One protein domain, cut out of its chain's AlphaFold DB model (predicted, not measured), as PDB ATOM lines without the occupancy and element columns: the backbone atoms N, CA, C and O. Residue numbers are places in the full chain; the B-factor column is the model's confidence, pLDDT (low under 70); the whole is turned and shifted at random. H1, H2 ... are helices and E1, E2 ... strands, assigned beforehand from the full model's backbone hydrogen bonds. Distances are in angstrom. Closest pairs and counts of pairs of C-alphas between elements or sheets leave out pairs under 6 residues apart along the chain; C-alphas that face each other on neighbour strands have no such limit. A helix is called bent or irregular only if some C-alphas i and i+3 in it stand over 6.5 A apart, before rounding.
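AT A GLANCE: This is residues 31 to 202 of the 306 residues of an uncharacterized protein of Methanoregula sp. PtaU1.Bin006 (UniProt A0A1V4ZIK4). One sheet of nine antiparallel strands curls round into a barrel that is nearly closed, with residues 32 to 33 pairing beside E3 where the edge strands E1 and E3 stand apart. H2 packs across one end of it, H4 lies along the outside over E6, and H1 sits at the far end of E1. The 172 printed residues have nine named strands and four named helices, in the order E1 H1 E2 H2 E3 E4 E5 E6 E7 E8 E9 H3 H4; the class is mixed, helices and strands. The sheet's order is E1 E2 E9 E8 E7 E6 E5 E4 E3. The whole is compact, with a radius of gyration of the C-alphas of 15.6 A, and rounded, with spans of 41 by 38 by 30 A.

IN THESE COORDINATES: E1 is residues 38 to 45, 16.4 A from first to last C-alpha, beginning at C-alpha 38 (-51.816, -22.274, 42.008); it bends by 73 degrees at residue 41. H1 is residues 48 to 53, 8.7 A, and E2 is residues 71 to 76, 15.5 A. H2 is residues 78 to 86, 12.1 A. E3, residues 91 to 95, is 12.9 A long, and E4, residues 98 to 106, is 24.7 A long, beginning at C-alpha 98 (-40.970, -13.394, 47.462). E5 is residues 117 to 123, 19.6 A; E6 is residues 131 to 135, 13.2 A. E7 is residues 140 to 146, 19.4 A; E8 is residues 149 to 155, 20.5 A; E9 is residues 170 to 174, 13.8 A. H3 is residues 187 to 190, 5.0 A. H4, residues 192 to 202, is 13.9 A long and ends at C-alpha 202 (-44.203, -37.700, 22.977); it is irregular, with C-alphas 197 and 200 7.4 A apart.

HOW THE PARTS SIT: The sheet is twisted and curled like part of a barrel, the way across it turning by 209 degrees. It is a folded sheet, bent back on itself: E1 E2 E9 E8 E7 E6 face E4 E3, with E5 as the hinge. E3 to E9 form a meander, each strand the antiparallel neighbour of the one before, and each successive pair is a hairpin. E1 and E2 are antiparallel at 163 degrees, with N 39 and O 75 2.9 A apart, within hydrogen-bond range. Also within that range are N 72 and O 172 of E2 and E9, 2.8 A, N 154 and O 171 of E8 and E9, 2.9 A, and N 151 and O 144 of E8 and E7, 2.8 A. So are N 134 and O 141 of E6 and E7, 2.8 A, N 119 and O 133 of E5 and E6, 2.8 A, N 105 and O 120 of E4 and E5, 2.8 A, and N 93 and O 100 of E3 and E4, 2.9 A. E4 is staggered: residues 98 to 102 pair with E3, 102 to 106 with E5. H1 is on the sheet at a height of 8.5 A, over E1 and across the strands, at 67 degrees to E1 on the local plane; their closest C-alphas, of Ala 45 and Leu 51, are 6.3 A apart. H2 is on the sheet at a height of 7.8 A, only just over none of the strands, with 2 C-alphas falling on E7 and 2 on E6; its closest C-alpha pair with E6 is Gln 82 and Val 135, 7.0 A. H4 is on the opposite face from H2, at a height of 9.1 A, over E6 and along the strands, at 14 degrees to E6 on the local plane; the closest C-alphas of H4 and E6, of Leu 196 and Thr 134, are 7.0 A apart. H3 is not on the sheet and is close to but not clearly touching H4, with the C-alphas of Glu 188 and Ile 195 6.8 A apart. In H1 and H2 every O i to N i+4 pair is within hydrogen-bond range, in H4 5 of 7; H3 is too short for such a pair.

THE WHOLE: The C-alphas farthest apart, those of Lys 127 and Pro 162, are 43.8 A apart. The printed part has no cut. The long links are H1 to E2, E8 to E9 and E9 to H3. The mean pLDDT of the printed part is 74.4, and 49 residues are under 70, among them 107 to 115, 158 to 166 and 179 to 202, which hold H3 and H4.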
ATOM      1  N   PRO A  31     -42.411 -23.453  48.308       82.44
ATOM      2  CA  PRO A  31     -41.122 -23.022  47.769       82.44
ATOM      3  C   PRO A  31     -41.251 -22.317  46.418       82.44
ATOM      4  O   PRO A  31     -40.473 -21.406  46.140       82.44
ATOM      5  N   TYR A  32     -42.246 -22.711  45.621       88.69
ATOM      6  CA  TYR A  32     -42.523 -22.173  44.298       88.69
ATOM      7  C   TYR A  32     -44.033 -22.161  44.020       88.69
ATOM      8  O   TYR A  32     -44.706 -23.184  44.128       88.69
ATOM      9  N   GLU A  33     -44.567 -21.005  43.652       91.75
ATOM     10  CA  GLU A  33     -45.993 -20.770  43.426       91.75
ATOM     11  C   GLU A  33     -46.177 -19.836  42.224       91.75
ATOM     12  O   GLU A  33     -45.342 -18.968  41.956       91.75
ATOM     13  N   ILE A  34     -47.299 -19.978  41.519       91.94
ATOM     14  CA  ILE A  34     -47.772 -19.006  40.535       91.94
ATOM     15  C   ILE A  34     -48.988 -18.282  41.146       91.94
ATOM     16  O   ILE A  34     -50.101 -18.826  41.125       91.94
ATOM     17  N   PRO A  35     -48.806 -17.077  41.725       90.81
ATOM     18  CA  PRO A  35     -49.844 -16.408  42.505       90.81
ATOM     19  C   PRO A  35     -51.139 -16.191  41.725       90.81
ATOM     20  O   PRO A  35     -51.122 -15.704  40.598       90.81
ATOM     21  N   GLY A  36     -52.271 -16.543  42.340       90.12
ATOM     22  CA  GLY A  36     -53.598 -16.441  41.718       90.12
ATOM     23  C   GLY A  36     -53.940 -17.578  40.748       90.12
ATOM     24  O   GLY A  36     -55.073 -17.645  40.274       90.12
ATOM     25  N   TYR A  37     -52.999 -18.491  40.485       92.56
ATOM     26  CA  TYR A  37     -53.197 -19.622  39.578       92.56
ATOM     27  C   TYR A  37     -52.952 -20.979  40.231       92.56
ATOM     28  O   TYR A  37     -53.541 -21.963  39.792       92.56
ATOM     29  N   THR A  38     -52.102 -21.049  41.254       93.44
ATOM     30  CA  THR A  38     -51.816 -22.274  42.008       93.44
ATOM     31  C   THR A  38     -52.807 -22.459  43.155       93.44
ATOM     32  O   THR A  38     -53.008 -21.555  43.962       93.44
ATOM     33  N   ASN A  39     -53.380 -23.656  43.265       92.38
ATOM     34  CA  ASN A  39     -54.151 -24.096  44.422       92.38
ATOM     35  C   ASN A  39     -53.462 -25.304  45.062       92.38
ATOM     36  O   ASN A  39     -53.295 -26.339  44.418       92.38
ATOM     37  N   VAL A  40     -53.042 -25.182  46.320       92.00
ATOM     38  CA  VAL A  40     -52.292 -26.246  47.000       92.00
ATOM     39  C   VAL A  40     -53.231 -27.249  47.642       92.00
ATOM     40  O   VAL A  40     -54.124 -26.881  48.398       92.00
ATOM     41  N   ILE A  41     -52.994 -28.524  47.343       92.38
ATOM     42  CA  ILE A  41     -53.761 -29.656  47.862       92.38
ATOM     43  C   ILE A  41     -53.025 -30.292  49.038       92.38
ATOM     44  O   ILE A  41     -53.595 -30.459  50.111       92.38
ATOM     45  N   VAL A  42     -51.741 -30.614  48.852       92.75
ATOM     46  CA  VAL A  42     -50.882 -31.171  49.903       92.75
ATOM     47  C   VAL A  42     -49.565 -30.421  49.906       92.75
ATOM     48  O   VAL A  42     -48.958 -30.229  48.856       92.75
ATOM     49  N   LYS A  43     -49.114 -30.003  51.086       92.50
ATOM     50  CA  LYS A  43     -47.872 -29.253  51.238       92.50
ATOM     51  C   LYS A  43     -46.765 -30.136  51.809       92.50
ATOM     52  O   LYS A  43     -46.953 -30.742  52.859       92.50
ATOM     53  N   GLY A  44     -45.601 -30.138  51.167       90.94
ATOM     54  CA  GLY A  44     -44.377 -30.771  51.643       90.94
ATOM     55  C   GLY A  44     -44.500 -32.276  51.847       90.94
ATOM     56  O   GLY A  44     -43.913 -32.793  52.795       90.94
ATOM     57  N   ALA A  45     -45.262 -32.958  50.994       92.00
ATOM     58  CA  ALA A  45     -45.390 -34.404  51.022       92.00
ATOM     59  C   ALA A  45     -44.032 -35.060  50.738       92.00
ATOM     60  O   ALA A  45     -43.359 -34.704  49.771       92.00
ATOM     61  N   GLY A  46     -43.643 -36.023  51.571       89.50
ATOM     62  CA  GLY A  46     -42.466 -36.870  51.355       89.50
ATOM     63  C   GLY A  46     -42.816 -38.348  51.205       89.50
ATOM     64  O   GLY A  46     -41.957 -39.167  50.887       89.50
ATOM     65  N   SER A  47     -44.080 -38.711  51.426       87.81
ATOM     66  CA  SER A  47     -44.543 -40.092  51.414       87.81
ATOM     67  C   SER A  47     -45.998 -40.218  50.940       87.81
ATOM     68  O   SER A  47     -46.775 -39.263  51.026       87.81
ATOM     69  N   PRO A  48     -46.425 -41.418  50.499       87.75
ATOM     70  CA  PRO A  48     -47.836 -41.694  50.229       87.75
ATOM     71  C   PRO A  48     -48.756 -41.458  51.440       87.75
ATOM     72  O   PRO A  48     -49.922 -41.116  51.262       87.75
ATOM     73  N   ALA A  49     -48.245 -41.607  52.668       90.06
ATOM     74  CA  ALA A  49     -49.014 -41.351  53.884       90.06
ATOM     75  C   ALA A  49     -49.359 -39.861  54.041       90.06
ATOM     76  O   ALA A  49     -50.490 -39.539  54.397       90.06
ATOM     77  N   ASP A  50     -48.432 -38.961  53.698       92.75
ATOM     78  CA  ASP A  50     -48.679 -37.512  53.723       92.75
ATOM     79  C   ASP A  50     -49.774 -37.122  52.724       92.75
ATOM     80  O   ASP A  50     -50.651 -36.310  53.017       92.75
ATOM     81  N   LEU A  51     -49.766 -37.755  51.548       91.44
ATOM     82  CA  LEU A  51     -50.794 -37.562  50.530       91.44
ATOM     83  C   LEU A  51     -52.165 -38.058  50.993       91.44
ATOM     84  O   LEU A  51     -53.163 -37.360  50.813       91.44
ATOM     85  N   ALA A  52     -52.217 -39.238  51.615       89.56
ATOM     86  CA  ALA A  52     -53.448 -39.783  52.176       89.56
ATOM     87  C   ALA A  52     -53.998 -38.896  53.306       89.56
ATOM     88  O   ALA A  52     -55.200 -38.632  53.344       89.56
ATOM     89  N   ALA A  53     -53.127 -38.376  54.178       90.81
ATOM     90  CA  ALA A  53     -53.494 -37.406  55.212       90.81
ATOM     91  C   ALA A  53     -54.034 -36.092  54.613       90.81
ATOM     92  O   ALA A  53     -54.939 -35.483  55.179       90.81
ATOM     93  N   GLY A  54     -53.535 -35.702  53.436       85.94
ATOM     94  CA  GLY A  54     -54.046 -34.595  52.625       85.94
ATOM     95  C   GLY A  54     -55.302 -34.913  51.796       85.94
ATOM     96  O   GLY A  54     -55.708 -34.101  50.969       85.94
ATOM     97  N   GLY A  55     -55.925 -36.082  51.985       86.81
ATOM     98  CA  GLY A  55     -57.181 -36.457  51.327       86.81
ATOM     99  C   GLY A  55     -57.031 -37.066  49.929       86.81
ATOM    100  O   GLY A  55     -58.035 -37.303  49.251       86.81
ATOM    101  N   ILE A  56     -55.807 -37.361  49.484       87.81
ATOM    102  CA  ILE A  56     -55.570 -38.045  48.210       87.81
ATOM    103  C   ILE A  56     -55.885 -39.534  48.356       87.81
ATOM    104  O   ILE A  56     -55.250 -40.259  49.120       87.81
ATOM    105  N   ARG A  57     -56.860 -40.008  47.580       86.88
ATOM    106  CA  ARG A  57     -57.182 -41.437  47.477       86.88
ATOM    107  C   ARG A  57     -56.191 -42.130  46.546       86.88
ATOM    108  O   ARG A  57     -55.920 -41.614  45.466       86.88
ATOM    109  N   ASN A  58     -55.745 -43.328  46.921       84.31
ATOM    110  CA  ASN A  58     -54.823 -44.159  46.135       84.31
ATOM    111  C   ASN A  58     -53.538 -43.409  45.702       84.31
ATOM    112  O   ASN A  58     -53.254 -43.330  44.500       84.31
ATOM    113  N   PRO A  59     -52.780 -42.806  46.640       86.69
ATOM    114  CA  PRO A  59     -51.579 -42.025  46.327       86.69
ATOM    115  C   PRO A  59     -50.530 -42.807  45.516       86.69
ATOM    116  O   PRO A  59     -49.797 -42.219  44.728       86.69
ATOM    117  N   GLU A  60     -50.497 -44.133  45.644       82.56
ATOM    118  CA  GLU A  60     -49.628 -45.044  44.895       82.56
ATOM    119  C   GLU A  60     -49.912 -45.102  43.385       82.56
ATOM    120  O   GLU A  60     -49.080 -45.588  42.619       82.56
ATOM    121  N   LYS A  61     -51.075 -44.612  42.936       81.75
ATOM    122  CA  LYS A  61     -51.419 -44.525  41.508       81.75
ATOM    123  C   LYS A  61     -50.895 -43.254  40.842       81.75
ATOM    124  O   LYS A  61     -50.926 -43.166  39.613       81.75
ATOM    125  N   LEU A  62     -50.427 -42.278  41.623       80.69
ATOM    126  CA  LEU A  62     -49.842 -41.057  41.085       80.69
ATOM    127  C   LEU A  62     -48.482 -41.341  40.430       80.69
ATOM    128  O   LEU A  62     -47.696 -42.172  40.883       80.69
ATOM    129  N   ASN A  63     -48.198 -40.621  39.351       75.38
ATOM    130  CA  ASN A  63     -46.924 -40.620  38.651       75.38
ATOM    131  C   ASN A  63     -45.930 -39.664  39.315       75.38
ATOM    132  O   ASN A  63     -45.574 -38.626  38.759       75.38
ATOM    133  N   LEU A  64     -45.527 -39.987  40.538       77.94
ATOM    134  CA  LEU A  64     -44.579 -39.167  41.282       77.94
ATOM    135  C   LEU A  64     -43.154 -39.675  41.043       77.94
ATOM    136  O   LEU A  64     -42.937 -40.890  41.080       77.94
ATOM    137  N   PRO A  65     -42.175 -38.787  40.805       66.44
ATOM    138  CA  PRO A  65     -40.812 -39.219  40.542       66.44
ATOM    139  C   PRO A  65     -40.214 -39.921  41.758       66.44
ATOM    140  O   PRO A  65     -40.245 -39.402  42.877       66.44
ATOM    141  N   SER A  66     -39.618 -41.092  41.535       67.06
ATOM    142  CA  SER A  66     -38.836 -41.760  42.566       67.06
ATOM    143  C   SER A  66     -37.557 -40.962  42.836       67.06
ATOM    144  O   SER A  66     -36.812 -40.609  41.924       67.06
ATOM    145  N   GLY A  67     -37.313 -40.650  44.110       72.12
ATOM    146  CA  GLY A  67     -36.113 -39.940  44.561       72.12
ATOM    147  C   GLY A  67     -36.302 -38.472  44.933       72.12
ATOM    148  O   GLY A  67     -35.355 -37.861  45.429       72.12
ATOM    149  N   ILE A  68     -37.508 -37.922  44.778       78.25
ATOM    150  CA  ILE A  68     -37.871 -36.646  45.399       78.25
ATOM    151  C   ILE A  68     -38.275 -36.926  46.848       78.25
ATOM    152  O   ILE A  68     -39.216 -37.674  47.104       78.25
ATOM    153  N   SER A  69     -37.540 -36.352  47.797       83.19
ATOM    154  CA  SER A  69     -37.792 -36.498  49.231       83.19
ATOM    155  C   SER A  69     -38.915 -35.591  49.724       83.19
ATOM    156  O   SER A  69     -39.502 -35.873  50.769       83.19
ATOM    157  N   ARG A  70     -39.214 -34.509  48.993       89.81
ATOM    158  CA  ARG A  70     -40.261 -33.553  49.347       89.81
ATOM    159  C   ARG A  70     -40.827 -32.828  48.125       89.81
ATOM    160  O   ARG A  70     -40.078 -32.355  47.279       89.81
ATOM    161  N   TYR A  71     -42.147 -32.712  48.046       90.06
ATOM    162  CA  TYR A  71     -42.843 -31.966  46.996       90.06
ATOM    163  C   TYR A  71     -44.180 -31.417  47.500       90.06
ATOM    164  O   TYR A  71     -44.766 -31.920  48.458       90.06
ATOM    165  N   ASP A  72     -44.683 -30.385  46.837       93.56
ATOM    166  CA  ASP A  72     -46.048 -29.899  47.013       93.56
ATOM    167  C   ASP A  72     -46.936 -30.474  45.912       93.56
ATOM    168  O   ASP A  72     -46.539 -30.522  44.751       93.56
ATOM    169  N   LEU A  73     -48.145 -30.895  46.268       92.69
ATOM    170  CA  LEU A  73     -49.165 -31.343  45.330       92.69
ATOM    171  C   LEU A  73     -50.191 -30.228  45.139       92.69
ATOM    172  O   LEU A  73     -50.776 -29.737  46.108       92.69
ATOM    173  N   VAL A  74     -50.423 -29.833  43.892       93.06
ATOM    174  CA  VAL A  74     -51.215 -28.653  43.539       93.06
ATOM    175  C   VAL A  74     -52.156 -28.931  42.370       93.06
ATOM    176  O   VAL A  74     -51.975 -29.882  41.613       93.06
ATOM    177  N   THR A  75     -53.137 -28.056  42.189       91.94
ATOM    178  CA  THR A  75     -53.867 -27.880  40.931       91.94
ATOM    179  C   THR A  75     -53.647 -26.466  40.404       91.94
ATOM    180  O   THR A  75     -53.256 -25.563  41.149       91.94
ATOM    181  N   PHE A  76     -53.893 -26.261  39.110       90.94
ATOM    182  CA  PHE A  76     -53.761 -24.946  38.484       90.94
ATOM    183  C   PHE A  76     -55.063 -24.480  37.840       90.94
ATOM    184  O   PHE A  76     -55.802 -25.275  37.255       90.94
ATOM    185  N   ASN A  77     -55.322 -23.175  37.861       91.81
ATOM    186  CA  ASN A  77     -56.332 -22.566  36.998       91.81
ATOM    187  C   ASN A  77     -55.763 -22.405  35.577       91.81
ATOM    188  O   ASN A  77     -55.308 -21.325  35.191       91.81
ATOM    189  N   ILE A  78     -55.753 -23.510  34.822       87.69
ATOM    190  CA  ILE A  78     -55.188 -23.584  33.466       87.69
ATOM    191  C   ILE A  78     -55.821 -22.541  32.528       87.69
ATOM    192  O   ILE A  78     -55.054 -21.803  31.908       87.69
ATOM    193  N   PRO A  79     -57.163 -22.385  32.447       87.94
ATOM    194  CA  PRO A  79     -57.757 -21.390  31.553       87.94
ATOM    195  C   PRO A  79     -57.295 -19.962  31.867       87.94
ATOM    196  O   PRO A  79     -56.887 -19.230  30.966       87.94
ATOM    197  N   ALA A  80     -57.278 -19.573  33.147       89.94
ATOM    198  CA  ALA A  80     -56.814 -18.244  33.537       89.94
ATOM    199  C   ALA A  80     -55.316 -18.046  33.251       89.94
ATOM    200  O   ALA A  80     -54.906 -16.958  32.838       89.94
ATOM    201  N   MET A  81     -54.494 -19.087  33.439       89.25
ATOM    202  CA  MET A  81     -53.077 -19.041  33.073       89.25
ATOM    203  C   MET A  81     -52.881 -18.870  31.571       89.25
ATOM    204  O   MET A  81     -52.089 -18.026  31.167       89.25
ATOM    205  N   GLN A  82     -53.598 -19.631  30.740       86.94
ATOM    206  CA  GLN A  82     -53.501 -19.524  29.284       86.94
ATOM    207  C   GLN A  82     -53.843 -18.112  28.807       86.94
ATOM    208  O   GLN A  82     -53.089 -17.538  28.023       86.94
ATOM    209  N   GLU A  83     -54.924 -17.516  29.313       88.06
ATOM    210  CA  GLU A  83     -55.290 -16.137  28.970       88.06
ATOM    211  C   GLU A  83     -54.218 -15.133  29.418       88.06
ATOM    212  O   GLU A  83     -53.815 -14.256  28.647       88.06
ATOM    213  N   LYS A  84     -53.661 -15.306  30.625       88.38
ATOM    214  CA  LYS A  84     -52.558 -14.465  31.105       88.38
ATOM    215  C   LYS A  84     -51.316 -14.584  30.224       88.38
ATOM    216  O   LYS A  84     -50.719 -13.563  29.889       88.38
ATOM    217  N   LEU A  85     -50.929 -15.794  29.834       86.75
ATOM    218  CA  LEU A  85     -49.739 -16.040  29.019       86.75
ATOM    219  C   LEU A  85     -49.914 -15.529  27.576       86.75
ATOM    220  O   LEU A  85     -48.990 -14.941  27.016       86.75
ATOM    221  N   LYS A  86     -51.114 -15.664  26.991       82.94
ATOM    222  CA  LYS A  86     -51.456 -15.103  25.667       82.94
ATOM    223  C   LYS A  86     -51.387 -13.578  25.622       82.94
ATOM    224  O   LYS A  86     -51.037 -13.030  24.582       82.94
ATOM    225  N   SER A  87     -51.680 -12.895  26.732       80.44
ATOM    226  CA  SER A  87     -51.600 -11.429  26.813       80.44
ATOM    227  C   SER A  87     -50.178 -10.864  26.631       80.44
ATOM    228  O   SER A  87     -50.015  -9.647  26.553       80.44
ATOM    229  N   GLY A  88     -49.144 -11.717  26.562       66.88
ATOM    230  CA  GLY A  88     -47.782 -11.313  26.190       66.88
ATOM    231  C   GLY A  88     -47.099 -10.390  27.202       66.88
ATOM    232  O   GLY A  88     -46.306  -9.535  26.827       66.88
ATOM    233  N   SER A  89     -47.435 -10.531  28.484       71.06
ATOM    234  CA  SER A  89     -47.014  -9.630  29.565       71.06
ATOM    235  C   SER A  89     -46.170 -10.338  30.624       71.06
ATOM    236  O   SER A  89     -46.016 -11.555  30.594       71.06
ATOM    237  N   PHE A  90     -45.683  -9.588  31.617       82.88
ATOM    238  CA  PHE A  90     -45.031 -10.156  32.797       82.88
ATOM    239  C   PHE A  90     -45.891 -11.226  33.480       82.88
ATOM    240  O   PHE A  90     -47.089 -11.024  33.730       82.88
ATOM    241  N   PHE A  91     -45.250 -12.341  33.813       89.19
ATOM    242  CA  PHE A  91     -45.852 -13.475  34.492       89.19
ATOM    243  C   PHE A  91     -45.393 -13.515  35.958       89.19
ATOM    244  O   PHE A  91     -44.181 -13.518  36.199       89.19
ATOM    245  N   PRO A  92     -46.320 -13.483  36.935       91.12
ATOM    246  CA  PRO A  92     -45.957 -13.464  38.344       91.12
ATOM    247  C   PRO A  92     -45.545 -14.859  38.807       91.12
ATOM    248  O   PRO A  92     -46.256 -15.836  38.584       91.12
ATOM    249  N   ILE A  93     -44.412 -14.934  39.494       91.56
ATOM    250  CA  ILE A  93     -43.891 -16.145  40.124       91.56
ATOM    251  C   ILE A  93     -43.499 -15.796  41.554       91.56
ATOM    252  O   ILE A  93     -42.828 -14.794  41.781       91.56
ATOM    253  N   ARG A  94     -43.876 -16.624  42.526       91.75
ATOM    254  CA  ARG A  94     -43.456 -16.470  43.919       91.75
ATOM    255  C   ARG A  94     -42.518 -17.602  44.303       91.75
ATOM    256  O   ARG A  94     -42.875 -18.770  44.212       91.75
ATOM    257  N   ILE A  95     -41.315 -17.242  44.741       88.81
ATOM    258  CA  ILE A  95     -40.279 -18.177  45.185       88.81
ATOM    259  C   ILE A  95     -39.948 -17.849  46.632       88.81
ATOM    260  O   ILE A  95     -39.591 -16.711  46.942       88.81
ATOM    261  N   ARG A  96     -40.079 -18.840  47.522       87.00
ATOM    262  CA  ARG A  96     -39.815 -18.689  48.968       87.00
ATOM    263  C   ARG A  96     -40.519 -17.458  49.569       87.00
ATOM    264  O   ARG A  96     -39.917 -16.681  50.301       87.00
ATOM    265  N   GLY A  97     -41.785 -17.246  49.197       87.50
ATOM    266  CA  GLY A  97     -42.604 -16.119  49.666       87.50
ATOM    267  C   GLY A  97     -42.360 -14.779  48.958       87.50
ATOM    268  O   GLY A  97     -43.215 -13.900  49.030       87.50
ATOM    269  N   LYS A  98     -41.260 -14.620  48.213       89.25
ATOM    270  CA  LYS A  98     -40.970 -13.394  47.462       89.25
ATOM    271  C   LYS A  98     -41.529 -13.472  46.047       89.25
ATOM    272  O   LYS A  98     -41.315 -14.456  45.346       89.25
ATOM    273  N   GLU A  99     -42.244 -12.434  45.632       90.94
ATOM    274  CA  GLU A  99     -42.810 -12.330  44.288       90.94
ATOM    275  C   GLU A  99     -41.807 -11.732  43.297       90.94
ATOM    276  O   GLU A  99     -41.045 -10.816  43.614       90.94
ATOM    277  N   TYR A 100     -41.822 -12.273  42.086       89.94
ATOM    278  CA  TYR A 100     -40.967 -11.917  40.971       89.94
ATOM    279  C   TYR A 100     -41.806 -11.823  39.699       89.94
ATOM    280  O   TYR A 100     -42.745 -12.591  39.490       89.94
ATOM    281  N   LEU A 101     -41.422 -10.905  38.817       90.50
ATOM    282  CA  LEU A 101     -42.004 -10.790  37.488       90.50
ATOM    283  C   LEU A 101     -41.057 -11.400  36.460       90.50
ATOM    284  O   LEU A 101     -39.893 -11.005  36.349       90.50
ATOM    285  N   VAL A 102     -41.576 -12.352  35.691       89.38
ATOM    286  CA  VAL A 102     -40.870 -12.969  34.572       89.38
ATOM    287  C   VAL A 102     -41.330 -12.308  33.284       89.38
ATOM    288  O   VAL A 102     -42.521 -12.296  32.979       89.38
ATOM    289  N   ASN A 103     -40.393 -11.768  32.512       88.06
ATOM    290  CA  ASN A 103     -40.666 -11.361  31.142       88.06
ATOM    291  C   ASN A 103     -40.688 -12.619  30.267       88.06
ATOM    292  O   ASN A 103     -39.648 -13.262  30.100       88.06
ATOM    293  N   ILE A 104     -41.870 -12.986  29.776       87.12
ATOM    294  CA  ILE A 104     -42.084 -14.185  28.967       87.12
ATOM    295  C   ILE A 104     -42.207 -13.833  27.488       87.12
ATOM    296  O   ILE A 104     -42.757 -12.808  27.096       87.12
ATOM    297  N   THR A 105     -41.746 -14.750  26.658       79.69
ATOM    298  CA  THR A 105     -41.894 -14.735  25.210       79.69
ATOM    299  C   THR A 105     -42.397 -16.098  24.780       79.69
ATOM    300  O   THR A 105     -41.930 -17.122  25.287       79.69
ATOM    301  N   ASN A 106     -43.345 -16.128  23.845       74.81
ATOM    302  CA  ASN A 106     -43.741 -17.384  23.225       74.81
ATOM    303  C   ASN A 106     -42.514 -17.982  22.517       74.81
ATOM    304  O   ASN A 106     -41.929 -17.331  21.652       74.81
ATOM    305  N   SER A 107     -42.098 -19.175  22.940       63.53
ATOM    306  CA  SER A 107     -40.966 -19.882  22.334       63.53
ATOM    307  C   SER A 107     -41.398 -20.802  21.191       63.53
ATOM    308  O   SER A 107     -40.549 -21.215  20.406       63.53
ATOM    309  N   ASP A 108     -42.698 -21.092  21.076       62.06
ATOM    310  CA  ASP A 108     -43.282 -21.821  19.952       62.06
ATOM    311  C   ASP A 108     -43.533 -20.866  18.777       62.06
ATOM    312  O   ASP A 108     -44.458 -20.047  18.782       62.06
ATOM    313  N   THR A 109     -42.697 -20.965  17.743       48.12
ATOM    314  CA  THR A 109     -42.903 -20.274  16.457       48.12
ATOM    315  C   THR A 109     -43.779 -21.082  15.498       48.12
ATOM    316  O   THR A 109     -44.265 -20.548  14.499       48.12
ATOM    317  N   THR A 110     -44.031 -22.356  15.804       43.72
ATOM    318  CA  THR A 110     -44.919 -23.245  15.060       43.72
ATOM    319  C   THR A 110     -46.262 -23.334  15.785       43.72
ATOM    320  O   THR A 110     -46.340 -23.531  16.993       43.72
ATOM    321  N   LYS A 111     -47.366 -23.145  15.053       45.28
ATOM    322  CA  LYS A 111     -48.715 -23.341  15.602       45.28
ATOM    323  C   LYS A 111     -48.879 -24.817  15.978       45.28
ATOM    324  O   LYS A 111     -49.217 -25.629  15.122       45.28
ATOM    325  N   SER A 112     -48.636 -25.152  17.241       48.62
ATOM    326  CA  SER A 112     -49.044 -26.420  17.839       48.62
ATOM    327  C   SER A 112     -50.549 -26.601  17.611       48.62
ATOM    328  O   SER A 112     -51.363 -25.785  18.048       48.62
ATOM    329  N   SER A 113     -50.920 -27.641  16.861       50.22
ATOM    330  CA  SER A 113     -52.303 -27.950  16.471       50.22
ATOM    331  C   SER A 113     -53.214 -28.301  17.653       50.22
ATOM    332  O   SER A 113     -54.429 -28.345  17.484       50.22
ATOM    333  N   ASP A 114     -52.644 -28.518  18.843       58.81
ATOM    334  CA  ASP A 114     -53.312 -29.206  19.956       58.81
ATOM    335  C   ASP A 114     -53.502 -28.297  21.186       58.81
ATOM    336  O   ASP A 114     -53.858 -28.758  22.269       58.81
ATOM    337  N   GLY A 115     -53.251 -26.989  21.045       66.25
ATOM    338  CA  GLY A 115     -53.431 -26.012  22.127       66.25
ATOM    339  C   GLY A 115     -52.380 -26.088  23.242       66.25
ATOM    340  O   GLY A 115     -52.572 -25.488  24.299       66.25
ATOM    341  N   ILE A 116     -51.276 -26.805  23.012       74.62
ATOM    342  CA  ILE A 116     -50.097 -26.833  23.886       74.62
ATOM    343  C   ILE A 116     -49.142 -25.736  23.430       74.62
ATOM    344  O   ILE A 116     -48.742 -25.738  22.270       74.62
ATOM    345  N   ILE A 117     -48.783 -24.816  24.323       75.06
ATOM    346  CA  ILE A 117     -47.879 -23.703  24.020       75.06
ATOM    347  C   ILE A 117     -46.776 -23.655  25.066       75.06
ATOM    348  O   ILE A 117     -47.045 -23.710  26.270       75.06
ATOM    349  N   THR A 118     -45.539 -23.505  24.603       79.50
ATOM    350  CA  THR A 118     -44.387 -23.276  25.476       79.50
ATOM    351  C   THR A 118     -43.987 -21.804  25.487       79.50
ATOM    352  O   THR A 118     -43.807 -21.172  24.446       79.50
ATOM    353  N   TYR A 119     -43.801 -21.267  26.689       82.31
ATOM    354  CA  TYR A 119     -43.304 -19.923  26.942       82.31
ATOM    355  C   TYR A 119     -41.942 -20.018  27.618       82.31
ATOM    356  O   TYR A 119     -41.789 -20.706  28.629       82.31
ATOM    357  N   ALA A 120     -40.966 -19.289  27.090       83.56
ATOM    358  CA  ALA A 120     -39.671 -19.094  27.727       83.56
ATOM    359  C   ALA A 120     -39.626 -17.697  28.340       83.56
ATOM    360  O   ALA A 120     -40.201 -16.757  27.797       83.56
ATOM    361  N   GLY A 121     -38.938 -17.536  29.463       82.69
ATOM    362  CA  GLY A 121     -38.850 -16.241  30.116       82.69
ATOM    363  C   GLY A 121     -37.578 -16.027  30.911       82.69
ATOM    364  O   GLY A 121     -36.778 -16.940  31.142       82.69
ATOM    365  N   LYS A 122     -37.401 -14.772  31.310       86.38
ATOM    366  CA  LYS A 122     -36.319 -14.331  32.184       86.38
ATOM    367  C   LYS A 122     -36.861 -13.476  33.321       86.38
ATOM    368  O   LYS A 122     -37.756 -12.654  33.108       86.38
ATOM    369  N   PHE A 123     -36.300 -13.631  34.513       84.69
ATOM    370  CA  PHE A 123     -36.503 -12.658  35.588       84.69
ATOM    371  C   PHE A 123     -35.881 -11.300  35.206       84.69
ATOM    372  O   PHE A 123     -34.923 -11.249  34.433       84.69
ATOM    373  N   ALA A 124     -36.443 -10.198  35.717       75.94
ATOM    374  CA  ALA A 124     -36.107  -8.831  35.290       75.94
ATOM    375  C   ALA A 124     -34.602  -8.481  35.359       75.94
ATOM    376  O   ALA A 124     -34.116  -7.751  34.497       75.94
ATOM    377  N   ASP A 125     -33.867  -9.066  36.308       71.50
ATOM    378  CA  ASP A 125     -32.446  -8.776  36.557       71.50
ATOM    379  C   ASP A 125     -31.486  -9.850  36.010       71.50
ATOM    380  O   ASP A 125     -30.277  -9.808  36.246       71.50
ATOM    381  N   GLU A 126     -32.005 -10.825  35.264       68.69
ATOM    382  CA  GLU A 126     -31.249 -11.998  34.829       68.69
ATOM    383  C   GLU A 126     -30.830 -11.911  33.356       68.69
ATOM    384  O   GLU A 126     -31.583 -11.500  32.467       68.69
ATOM    385  N   LYS A 127     -29.584 -12.317  33.080       62.19
ATOM    386  CA  LYS A 127     -28.987 -12.224  31.733       62.19
ATOM    387  C   LYS A 127     -29.405 -13.361  30.800       62.19
ATOM    388  O   LYS A 127     -29.198 -13.252  29.593       62.19
ATOM    389  N   ARG A 128     -29.934 -14.462  31.335       66.06
ATOM    390  CA  ARG A 128     -30.274 -15.677  30.580       66.06
ATOM    391  C   ARG A 128     -31.719 -16.086  30.840       66.06
ATOM    392  O   ARG A 128     -32.259 -15.787  31.900       66.06
ATOM    393  N   TYR A 129     -32.307 -16.798  29.879       64.62
ATOM    394  CA  TYR A 129     -33.560 -17.513  30.106       64.62
ATOM    395  C   TYR A 129     -33.362 -18.506  31.242       64.62
ATOM    396  O   TYR A 129     -32.442 -19.325  31.225       64.62
ATOM    397  N   ASN A 130     -34.209 -18.383  32.244       76.38
ATOM    398  CA  ASN A 130     -34.156 -19.163  33.469       76.38
ATOM    399  C   ASN A 130     -35.562 -19.524  33.952       76.38
ATOM    400  O   ASN A 130     -35.753 -19.918  35.095       76.38
ATOM    401  N   PHE A 131     -36.538 -19.419  33.058       83.94
ATOM    402  CA  PHE A 131     -37.911 -19.821  33.261       83.94
ATOM    403  C   PHE A 131     -38.442 -20.432  31.966       83.94
ATOM    404  O   PHE A 131     -38.223 -19.888  30.880       83.94
ATOM    405  N   GLN A 132     -39.171 -21.533  32.086       83.62
ATOM    406  CA  GLN A 132     -39.943 -22.101  30.992       83.62
ATOM    407  C   GLN A 132     -41.219 -22.715  31.544       83.62
ATOM    408  O   GLN A 132     -41.195 -23.391  32.571       83.62
ATOM    409  N   ILE A 133     -42.320 -22.512  30.832       83.81
ATOM    410  CA  ILE A 133     -43.591 -23.139  31.153       83.81
ATOM    411  C   ILE A 133     -44.295 -23.585  29.877       83.81
ATOM    412  O   ILE A 133     -44.460 -22.816  28.934       83.81
ATOM    413  N   THR A 134     -44.700 -24.844  29.855       80.50
ATOM    414  CA  THR A 134     -45.512 -25.459  28.814       80.50
ATOM    415  C   THR A 134     -46.911 -25.635  29.370       80.50
ATOM    416  O   THR A 134     -47.093 -26.261  30.415       80.50
ATOM    417  N   VAL A 135     -47.898 -25.070  28.681       80.19
ATOM    418  CA  VAL A 135     -49.300 -25.111  29.093       80.19
ATOM    419  C   VAL A 135     -50.126 -25.723  27.976       80.19
ATOM    420  O   VAL A 135     -50.165 -25.193  26.867       80.19
ATOM    421  N   GLY A 136     -50.780 -26.839  28.277       78.31
ATOM    422  CA  GLY A 136     -51.777 -27.492  27.433       78.31
ATOM    423  C   GLY A 136     -53.184 -27.410  28.032       78.31
ATOM    424  O   GLY A 136     -53.367 -26.775  29.071       78.31
ATOM    425  N   PRO A 137     -54.181 -28.057  27.404       73.81
ATOM    426  CA  PRO A 137     -55.561 -28.077  27.898       73.81
ATOM    427  C   PRO A 137     -55.716 -28.681  29.304       73.81
ATOM    428  O   PRO A 137     -56.555 -28.230  30.080       73.81
ATOM    429  N   ASP A 138     -54.901 -29.683  29.637       74.62
ATOM    430  CA  ASP A 138     -54.964 -30.453  30.884       74.62
ATOM    431  C   ASP A 138     -53.578 -30.647  31.526       74.62
ATOM    432  O   ASP A 138     -53.362 -31.578  32.300       74.62
ATOM    433  N   VAL A 139     -52.595 -29.811  31.189       75.88
ATOM    434  CA  VAL A 139     -51.235 -30.012  31.692       75.88
ATOM    435  C   VAL A 139     -50.462 -28.707  31.808       75.88
ATOM    436  O   VAL A 139     -50.526 -27.846  30.931       75.88
ATOM    437  N   ILE A 140     -49.706 -28.586  32.896       82.25
ATOM    438  CA  ILE A 140     -48.704 -27.549  33.107       82.25
ATOM    439  C   ILE A 140     -47.392 -28.217  33.475       82.25
ATOM    440  O   ILE A 140     -47.295 -28.929  34.468       82.25
ATOM    441  N   LEU A 141     -46.361 -27.948  32.693       82.38
ATOM    442  CA  LEU A 141     -45.010 -28.421  32.957       82.38
ATOM    443  C   LEU A 141     -44.085 -27.223  32.914       82.38
ATOM    444  O   LEU A 141     -44.332 -26.271  32.180       82.38
ATOM    445  N   GLY A 142     -43.015 -27.239  33.690       79.00
ATOM    446  CA  GLY A 142     -42.102 -26.113  33.648       79.00
ATOM    447  C   GLY A 142     -40.988 -26.193  34.656       79.00
ATOM    448  O   GLY A 142     -40.917 -27.104  35.481       79.00
ATOM    449  N   TYR A 143     -40.122 -25.197  34.578       83.75
ATOM    450  CA  TYR A 143     -39.102 -24.966  35.576       83.75
ATOM    451  C   TYR A 143     -38.843 -23.472  35.744       83.75
ATOM    452  O   TYR A 143     -39.077 -22.661  34.844       83.75
ATOM    453  N   ALA A 144     -38.279 -23.136  36.895       84.19
ATOM    454  CA  ALA A 144     -37.672 -21.844  37.151       84.19
ATOM    455  C   ALA A 144     -36.324 -22.052  37.835       84.19
ATOM    456  O   ALA A 144     -36.183 -22.910  38.700       84.19
ATOM    457  N   SER A 145     -35.334 -21.261  37.449       84.06
ATOM    458  CA  SER A 145     -34.023 -21.205  38.075       84.06
ATOM    459  C   SER A 145     -33.796 -19.791  38.583       84.06
ATOM    460  O   SER A 145     -33.857 -18.832  37.813       84.06
ATOM    461  N   LEU A 146     -33.560 -19.655  39.883       79.94
ATOM    462  CA  LEU A 146     -33.307 -18.367  40.513       79.94
ATOM    463  C   LEU A 146     -32.225 -18.528  41.579       79.94
ATOM    464  O   LEU A 146     -32.322 -19.400  42.439       79.94
ATOM    465  N   ASN A 147     -31.189 -17.685  41.526       78.75
ATOM    466  CA  ASN A 147     -30.060 -17.715  42.468       78.75
ATOM    467  C   ASN A 147     -29.390 -19.100  42.606       78.75
ATOM    468  O   ASN A 147     -28.901 -19.458  43.675       78.75
ATOM    469  N   GLY A 148     -29.376 -19.893  41.530       74.69
ATOM    470  CA  GLY A 148     -28.795 -21.240  41.516       74.69
ATOM    471  C   GLY A 148     -29.693 -22.348  42.078       74.69
ATOM    472  O   GLY A 148     -29.333 -23.518  41.958       74.69
ATOM    473  N   GLU A 149     -30.865 -22.022  42.629       78.69
ATOM    474  CA  GLU A 149     -31.892 -23.005  42.979       78.69
ATOM    475  C   GLU A 149     -32.796 -23.266  41.767       78.69
ATOM    476  O   GLU A 149     -33.211 -22.327  41.086       78.69
ATOM    477  N   LEU A 150     -33.092 -24.540  41.491       80.62
ATOM    478  CA  LEU A 150     -34.021 -24.945  40.435       80.62
ATOM    479  C   LEU A 150     -35.307 -25.496  41.040       80.62
ATOM    480  O   LEU A 150     -35.263 -26.349  41.922       80.62
ATOM    481  N   PHE A 151     -36.427 -25.058  40.486       85.06
ATOM    482  CA  PHE A 151     -37.774 -25.487  40.821       85.06
ATOM    483  C   PHE A 151     -38.431 -26.085  39.590       85.06
ATOM    484  O   PHE A 151     -38.195 -25.625  38.473       85.06
ATOM    485  N   TYR A 152     -39.273 -27.085  39.804       84.62
ATOM    486  CA  TYR A 152     -39.868 -27.880  38.740       84.62
ATOM    487  C   TYR A 152     -41.365 -28.031  38.963       84.62
ATOM    488  O   TYR A 152     -41.808 -28.134  40.104       84.62
ATOM    489  N   ILE A 153     -42.115 -28.104  37.865       85.44
ATOM    490  CA  ILE A 153     -43.535 -28.454  37.831       85.44
ATOM    491  C   ILE A 153     -43.685 -29.685  36.939       85.44
ATOM    492  O   ILE A 153     -43.273 -29.659  35.775       85.44
ATOM    493  N   GLY A 154     -44.285 -30.744  37.472       81.62
ATOM    494  CA  GLY A 154     -44.600 -31.959  36.728       81.62
ATOM    495  C   GLY A 154     -46.045 -32.404  36.932       81.62
ATOM    496  O   GLY A 154     -46.705 -31.996  37.885       81.62
ATOM    497  N   ARG A 155     -46.543 -33.261  36.038       82.25
ATOM    498  CA  ARG A 155     -47.885 -33.854  36.139       82.25
ATOM    499  C   ARG A 155     -47.856 -35.057  37.081       82.25
ATOM    500  O   ARG A 155     -47.089 -35.988  36.855       82.25
ATOM    501  N   ALA A 156     -48.714 -35.063  38.098       82.94
ATOM    502  CA  ALA A 156     -48.806 -36.156  39.068       82.94
ATOM    503  C   ALA A 156     -49.725 -37.302  38.608       82.94
ATOM    504  O   ALA A 156     -49.722 -38.368  39.211       82.94
ATOM    505  N   GLU A 157     -50.527 -37.118  37.563       71.50
ATOM    506  CA  GLU A 157     -51.505 -38.108  37.091       71.50
ATOM    507  C   GLU A 157     -51.070 -38.725  35.757       71.50
ATOM    508  O   GLU A 157     -50.632 -38.001  34.865       71.50
ATOM    509  N   LYS A 158     -51.186 -40.058  35.619       59.75
ATOM    510  CA  LYS A 158     -50.827 -40.786  34.382       59.75
ATOM    511  C   LYS A 158     -51.850 -40.599  33.265       59.75
ATOM    512  O   LYS A 158     -51.463 -40.436  32.117       59.75
ATOM    513  N   ASP A 159     -53.125 -40.575  33.635       52.62
ATOM    514  CA  ASP A 159     -54.262 -40.456  32.728       52.62
ATOM    515  C   ASP A 159     -55.190 -39.338  33.220       52.62
ATOM    516  O   ASP A 159     -55.200 -39.002  34.410       52.62
ATOM    517  N   ALA A 160     -55.982 -38.754  32.319       48.78
ATOM    518  CA  ALA A 160     -57.052 -37.843  32.708       48.78
ATOM    519  C   ALA A 160     -58.020 -38.565  33.661       48.78
ATOM    520  O   ALA A 160     -58.466 -39.680  33.374       48.78
ATOM    521  N   ARG A 161     -58.346 -37.956  34.811       48.25
ATOM    522  CA  ARG A 161     -59.350 -38.527  35.714       48.25
ATOM    523  C   ARG A 161     -60.678 -38.701  34.964       48.25
ATOM    524  O   ARG A 161     -61.121 -37.761  34.309       48.25
ATOM    525  N   PRO A 162     -61.369 -39.843  35.121       40.72
ATOM    526  CA  PRO A 162     -62.735 -40.004  34.623       40.72
ATOM    527  C   PRO A 162     -63.743 -39.086  35.341       40.72
ATOM    528  O   PRO A 162     -64.848 -38.882  34.847       40.72
ATOM    529  N   GLU A 163     -63.364 -38.490  36.478       47.84
ATOM    530  CA  GLU A 163     -64.099 -37.399  37.126       47.84
ATOM    531  C   GLU A 163     -63.885 -36.096  36.332       47.84
ATOM    532  O   GLU A 163     -63.079 -35.235  36.684       47.84
ATOM    533  N   TYR A 164     -64.605 -35.990  35.211       42.41
ATOM    534  CA  TYR A 164     -64.790 -34.774  34.419       42.41
ATOM    535  C   TYR A 164     -65.120 -33.599  35.354       42.41
ATOM    536  O   TYR A 164     -66.223 -33.573  35.897       42.41
ATOM    537  N   ASN A 165     -64.163 -32.680  35.568       49.12
ATOM    538  CA  ASN A 165     -64.301 -31.266  35.994       49.12
ATOM    539  C   ASN A 165     -63.237 -30.784  37.000       49.12
ATOM    540  O   ASN A 165     -63.178 -29.585  37.271       49.12
ATOM    541  N   SER A 166     -62.377 -31.648  37.551       63.53
ATOM    542  CA  SER A 166     -61.265 -31.190  38.400       63.53
ATOM    543  C   SER A 166     -59.996 -30.942  37.583       63.53
ATOM    544  O   SER A 166     -59.593 -31.801  36.801       63.53
ATOM    545  N   SER A 167     -59.349 -29.790  37.796       75.38
ATOM    546  CA  SER A 167     -58.026 -29.502  37.227       75.38
ATOM    547  C   SER A 167     -57.012 -30.579  37.655       75.38
ATOM    548  O   SER A 167     -57.028 -30.969  38.829       75.38
ATOM    549  N   PRO A 168     -56.158 -31.070  36.740       82.88
ATOM    550  CA  PRO A 168     -55.263 -32.187  37.012       82.88
ATOM    551  C   PRO A 168     -54.235 -31.867  38.094       82.88
ATOM    552  O   PRO A 168     -53.799 -30.720  38.267       82.88
ATOM    553  N   LEU A 169     -53.822 -32.911  38.810       89.00
ATOM    554  CA  LEU A 169     -52.820 -32.782  39.861       89.00
ATOM    555  C   LEU A 169     -51.419 -32.623  39.273       89.00
ATOM    556  O   LEU A 169     -50.998 -33.344  38.365       89.00
ATOM    557  N   HIS A 170     -50.673 -31.711  39.876       88.88
ATOM    558  CA  HIS A 170     -49.282 -31.436  39.567       88.88
ATOM    559  C   HIS A 170     -48.452 -31.503  40.838       88.88
ATOM    560  O   HIS A 170     -48.953 -31.227  41.926       88.88
ATOM    561  N   TYR A 171     -47.179 -31.851  40.696       90.19
ATOM    562  CA  TYR A 171     -46.213 -31.756  41.777       90.19
ATOM    563  C   TYR A 171     -45.219 -30.629  41.500       90.19
ATOM    564  O   TYR A 171     -44.801 -30.417  40.358       90.19
ATOM    565  N   ILE A 172     -44.850 -29.913  42.558       91.31
ATOM    566  CA  ILE A 172     -43.834 -28.865  42.554       91.31
ATOM    567  C   ILE A 172     -42.731 -29.266  43.528       91.31
ATOM    568  O   ILE A 172     -43.021 -29.652  44.657       91.31
ATOM    569  N   TYR A 173     -41.470 -29.168  43.115       86.81
ATOM    570  CA  TYR A 173     -40.336 -29.479  43.989       86.81
ATOM    571  C   TYR A 173     -39.111 -28.628  43.668       86.81
ATOM    572  O   TYR A 173     -38.949 -28.147  42.540       86.81
ATOM    573  N   SER A 174     -38.242 -28.450  44.665       85.38
ATOM    574  CA  SER A 174     -36.901 -27.903  44.467       85.38
ATOM    575  C   SER A 174     -35.925 -29.027  44.141       85.38
ATOM    576  O   SER A 174     -36.024 -30.133  44.666       85.38
ATOM    577  N   ARG A 175     -34.894 -28.733  43.346       81.12
ATOM    578  CA  ARG A 175     -33.744 -29.632  43.167       81.12
ATOM    579  C   ARG A 175     -33.105 -30.029  44.501       81.12
ATOM    580  O   ARG A 175     -32.525 -31.105  44.597       81.12
ATOM    581  N   ASN A 176     -33.202 -29.173  45.515       82.44
ATOM    582  CA  ASN A 176     -32.670 -29.446  46.848       82.44
ATOM    583  C   ASN A 176     -33.475 -30.517  47.604       82.44
ATOM    584  O   ASN A 176     -32.964 -31.099  48.554       82.44
ATOM    585  N   ASP A 177     -34.696 -30.810  47.155       82.12
ATOM    586  CA  ASP A 177     -35.562 -31.858  47.696       82.12
ATOM    587  C   ASP A 177     -35.338 -33.210  46.996       82.12
ATOM    588  O   ASP A 177     -36.206 -34.080  46.979       82.12
ATOM    589  N   ILE A 178     -34.172 -33.404  46.380       77.12
ATOM    590  CA  ILE A 178     -33.768 -34.678  45.790       77.12
ATOM    591  C   ILE A 178     -32.926 -35.445  46.810       77.12
ATOM    592  O   ILE A 178     -31.933 -34.938  47.333       77.12
ATOM    593  N   GLY A 179     -33.322 -36.684  47.104       63.53
ATOM    594  CA  GLY A 179     -32.659 -37.515  48.104       63.53
ATOM    595  C   GLY A 179     -31.209 -37.883  47.733       63.53
ATOM    596  O   GLY A 179     -30.903 -38.099  46.558       63.53
ATOM    597  N   PRO A 180     -30.309 -38.044  48.725       48.09
ATOM    598  CA  PRO A 180     -28.887 -38.342  48.504       48.09
ATOM    599  C   PRO A 180     -28.628 -39.705  47.839       48.09
ATOM    600  O   PRO A 180     -27.584 -39.902  47.221       48.09
ATOM    601  N   SER A 181     -29.582 -40.638  47.910       45.00
ATOM    602  CA  SER A 181     -29.536 -41.944  47.236       45.00
ATOM    603  C   SER A 181     -29.809 -41.879  45.725       45.00
ATOM    604  O   SER A 181     -29.700 -42.897  45.046       45.00
ATOM    605  N   HIS A 182     -30.128 -40.699  45.183       43.78
ATOM    606  CA  HIS A 182     -30.483 -40.497  43.778       43.78
ATOM    607  C   HIS A 182     -29.565 -39.487  43.079       43.78
ATOM    608  O   HIS A 182     -30.020 -38.646  42.309       43.78
ATOM    609  N   LEU A 183     -28.240 -39.634  43.234       33.94
ATOM    610  CA  LEU A 183     -27.256 -39.035  42.304       33.94
ATOM    611  C   LEU A 183     -27.506 -39.429  40.824       33.94
ATOM    612  O   LEU A 183     -26.986 -38.803  39.897       33.94
ATOM    613  N   TRP A 184     -28.364 -40.426  40.600       39.59
ATOM    614  CA  TRP A 184     -28.839 -40.908  39.309       39.59
ATOM    615  C   TRP A 184     -30.347 -40.725  39.216       39.59
ATOM    616  O   TRP A 184     -31.131 -41.624  39.514       39.59
ATOM    617  N   LEU A 185     -30.751 -39.519  38.846       36.88
ATOM    618  CA  LEU A 185     -32.144 -39.237  38.554       36.88
ATOM    619  C   LEU A 185     -32.510 -39.789  37.168       36.88
ATOM    620  O   LEU A 185     -31.656 -39.754  36.275       36.88
ATOM    621  N   PRO A 186     -33.759 -40.234  36.942       35.47
ATOM    622  CA  PRO A 186     -34.270 -40.444  35.591       35.47
ATOM    623  C   PRO A 186     -34.057 -39.187  34.727       35.47
ATOM    624  O   PRO A 186     -34.043 -38.061  35.233       35.47
ATOM    625  N   HIS A 187     -33.877 -39.376  33.414       37.75
ATOM    626  CA  HIS A 187     -33.574 -38.312  32.439       37.75
ATOM    627  C   HIS A 187     -34.549 -37.113  32.534       37.75
ATOM    628  O   HIS A 187     -34.153 -35.967  32.321       37.75
ATOM    629  N   GLU A 188     -35.781 -37.389  32.977       38.09
ATOM    630  CA  GLU A 188     -36.862 -36.460  33.350       38.09
ATOM    631  C   GLU A 188     -36.458 -35.340  34.316       38.09
ATOM    632  O   GLU A 188     -36.981 -34.232  34.225       38.09
ATOM    633  N   ILE A 189     -35.483 -35.580  35.191       40.66
ATOM    634  CA  ILE A 189     -35.041 -34.608  36.200       40.66
ATOM    635  C   ILE A 189     -33.657 -34.029  35.847       40.66
ATOM    636  O   ILE A 189     -33.322 -32.904  36.230       40.66
ATOM    637  N   ARG A 190     -32.841 -34.773  35.083       34.91
ATOM    638  CA  ARG A 190     -31.475 -34.363  34.706       34.91
ATOM    639  C   ARG A 190     -31.475 -33.326  33.568       34.91
ATOM    640  O   ARG A 190     -30.636 -32.427  33.597       34.91
ATOM    641  N   TYR A 191     -32.453 -33.382  32.652       39.59
ATOM    642  CA  TYR A 191     -32.593 -32.457  31.514       39.59
ATOM    643  C   TYR A 191     -34.060 -32.051  31.244       39.59
ATOM    644  O   TYR A 191     -34.613 -32.397  30.197       39.59
ATOM    645  N   PRO A 192     -34.707 -31.265  32.128       40.00
ATOM    646  CA  PRO A 192     -36.074 -30.779  31.893       40.00
ATOM    647  C   PRO A 192     -36.184 -29.945  30.605       40.00
ATOM    648  O   PRO A 192     -37.193 -30.006  29.917       40.00
ATOM    649  N   LEU A 193     -35.125 -29.210  30.247       36.00
ATOM    650  CA  LEU A 193     -35.044 -28.379  29.043       36.00
ATOM    651  C   LEU A 193     -35.212 -29.190  27.750       36.00
ATOM    652  O   LEU A 193     -35.898 -28.731  26.846       36.00
ATOM    653  N   ALA A 194     -34.624 -30.391  27.682       33.84
ATOM    654  CA  ALA A 194     -34.708 -31.260  26.505       33.84
ATOM    655  C   ALA A 194     -36.076 -31.953  26.394       33.84
ATOM    656  O   ALA A 194     -36.573 -32.165  25.292       33.84
ATOM    657  N   ILE A 195     -36.701 -32.266  27.535       36.78
ATOM    658  CA  ILE A 195     -38.007 -32.938  27.593       36.78
ATOM    659  C   ILE A 195     -39.150 -31.949  27.354       36.78
ATOM    660  O   ILE A 195     -40.087 -32.262  26.630       36.78
ATOM    661  N   LEU A 196     -39.062 -30.721  27.874       38.62
ATOM    662  CA  LEU A 196     -40.044 -29.662  27.602       38.62
ATOM    663  C   LEU A 196     -40.046 -29.230  26.130       38.62
ATOM    664  O   LEU A 196     -41.100 -28.860  25.623       38.62
ATOM    665  N   SER A 197     -38.910 -29.328  25.428       36.22
ATOM    666  CA  SER A 197     -38.863 -29.138  23.971       36.22
ATOM    667  C   SER A 197     -39.399 -30.329  23.161       36.22
ATOM    668  O   SER A 197     -39.761 -30.129  22.010       36.22
ATOM    669  N   SER A 198     -39.466 -31.545  23.723       32.91
ATOM    670  CA  SER A 198     -39.916 -32.761  23.013       32.91
ATOM    671  C   SER A 198     -41.311 -33.267  23.420       32.91
ATOM    672  O   SER A 198     -41.901 -34.106  22.737       32.91
ATOM    673  N   LEU A 199     -41.899 -32.725  24.490       35.78
ATOM    674  CA  LEU A 199     -43.230 -33.071  25.008       35.78
ATOM    675  C   LEU A 199     -44.397 -32.948  24.003       35.78
ATOM    676  O   LEU A 199     -45.275 -33.812  24.048       35.78
ATOM    677  N   PRO A 200     -44.422 -31.985  23.058       36.97
ATOM    678  CA  PRO A 200     -45.428 -31.972  21.991       36.97
ATOM    679  C   PRO A 200     -45.390 -33.224  21.093       36.97
ATOM    680  O   PRO A 200     -46.413 -33.606  20.523       36.97
ATOM    681  N   ASN A 201     -44.232 -33.891  20.991       33.28
ATOM    682  CA  ASN A 201     -44.021 -35.066  20.138       33.28
ATOM    683  C   ASN A 201     -44.237 -36.400  20.875       33.28
ATOM    684  O   ASN A 201     -44.649 -37.382  20.255       33.28
ATOM    685  N   MET A 202     -44.035 -36.457  22.200       30.00
ATOM    686  CA  MET A 202     -44.203 -37.700  22.977       30.00
ATOM    687  C   MET A 202     -45.663 -38.165  23.102       30.00
ATOM    688  O   MET A 202     -45.910 -39.352  23.307       30.00
TER     689      MET A 202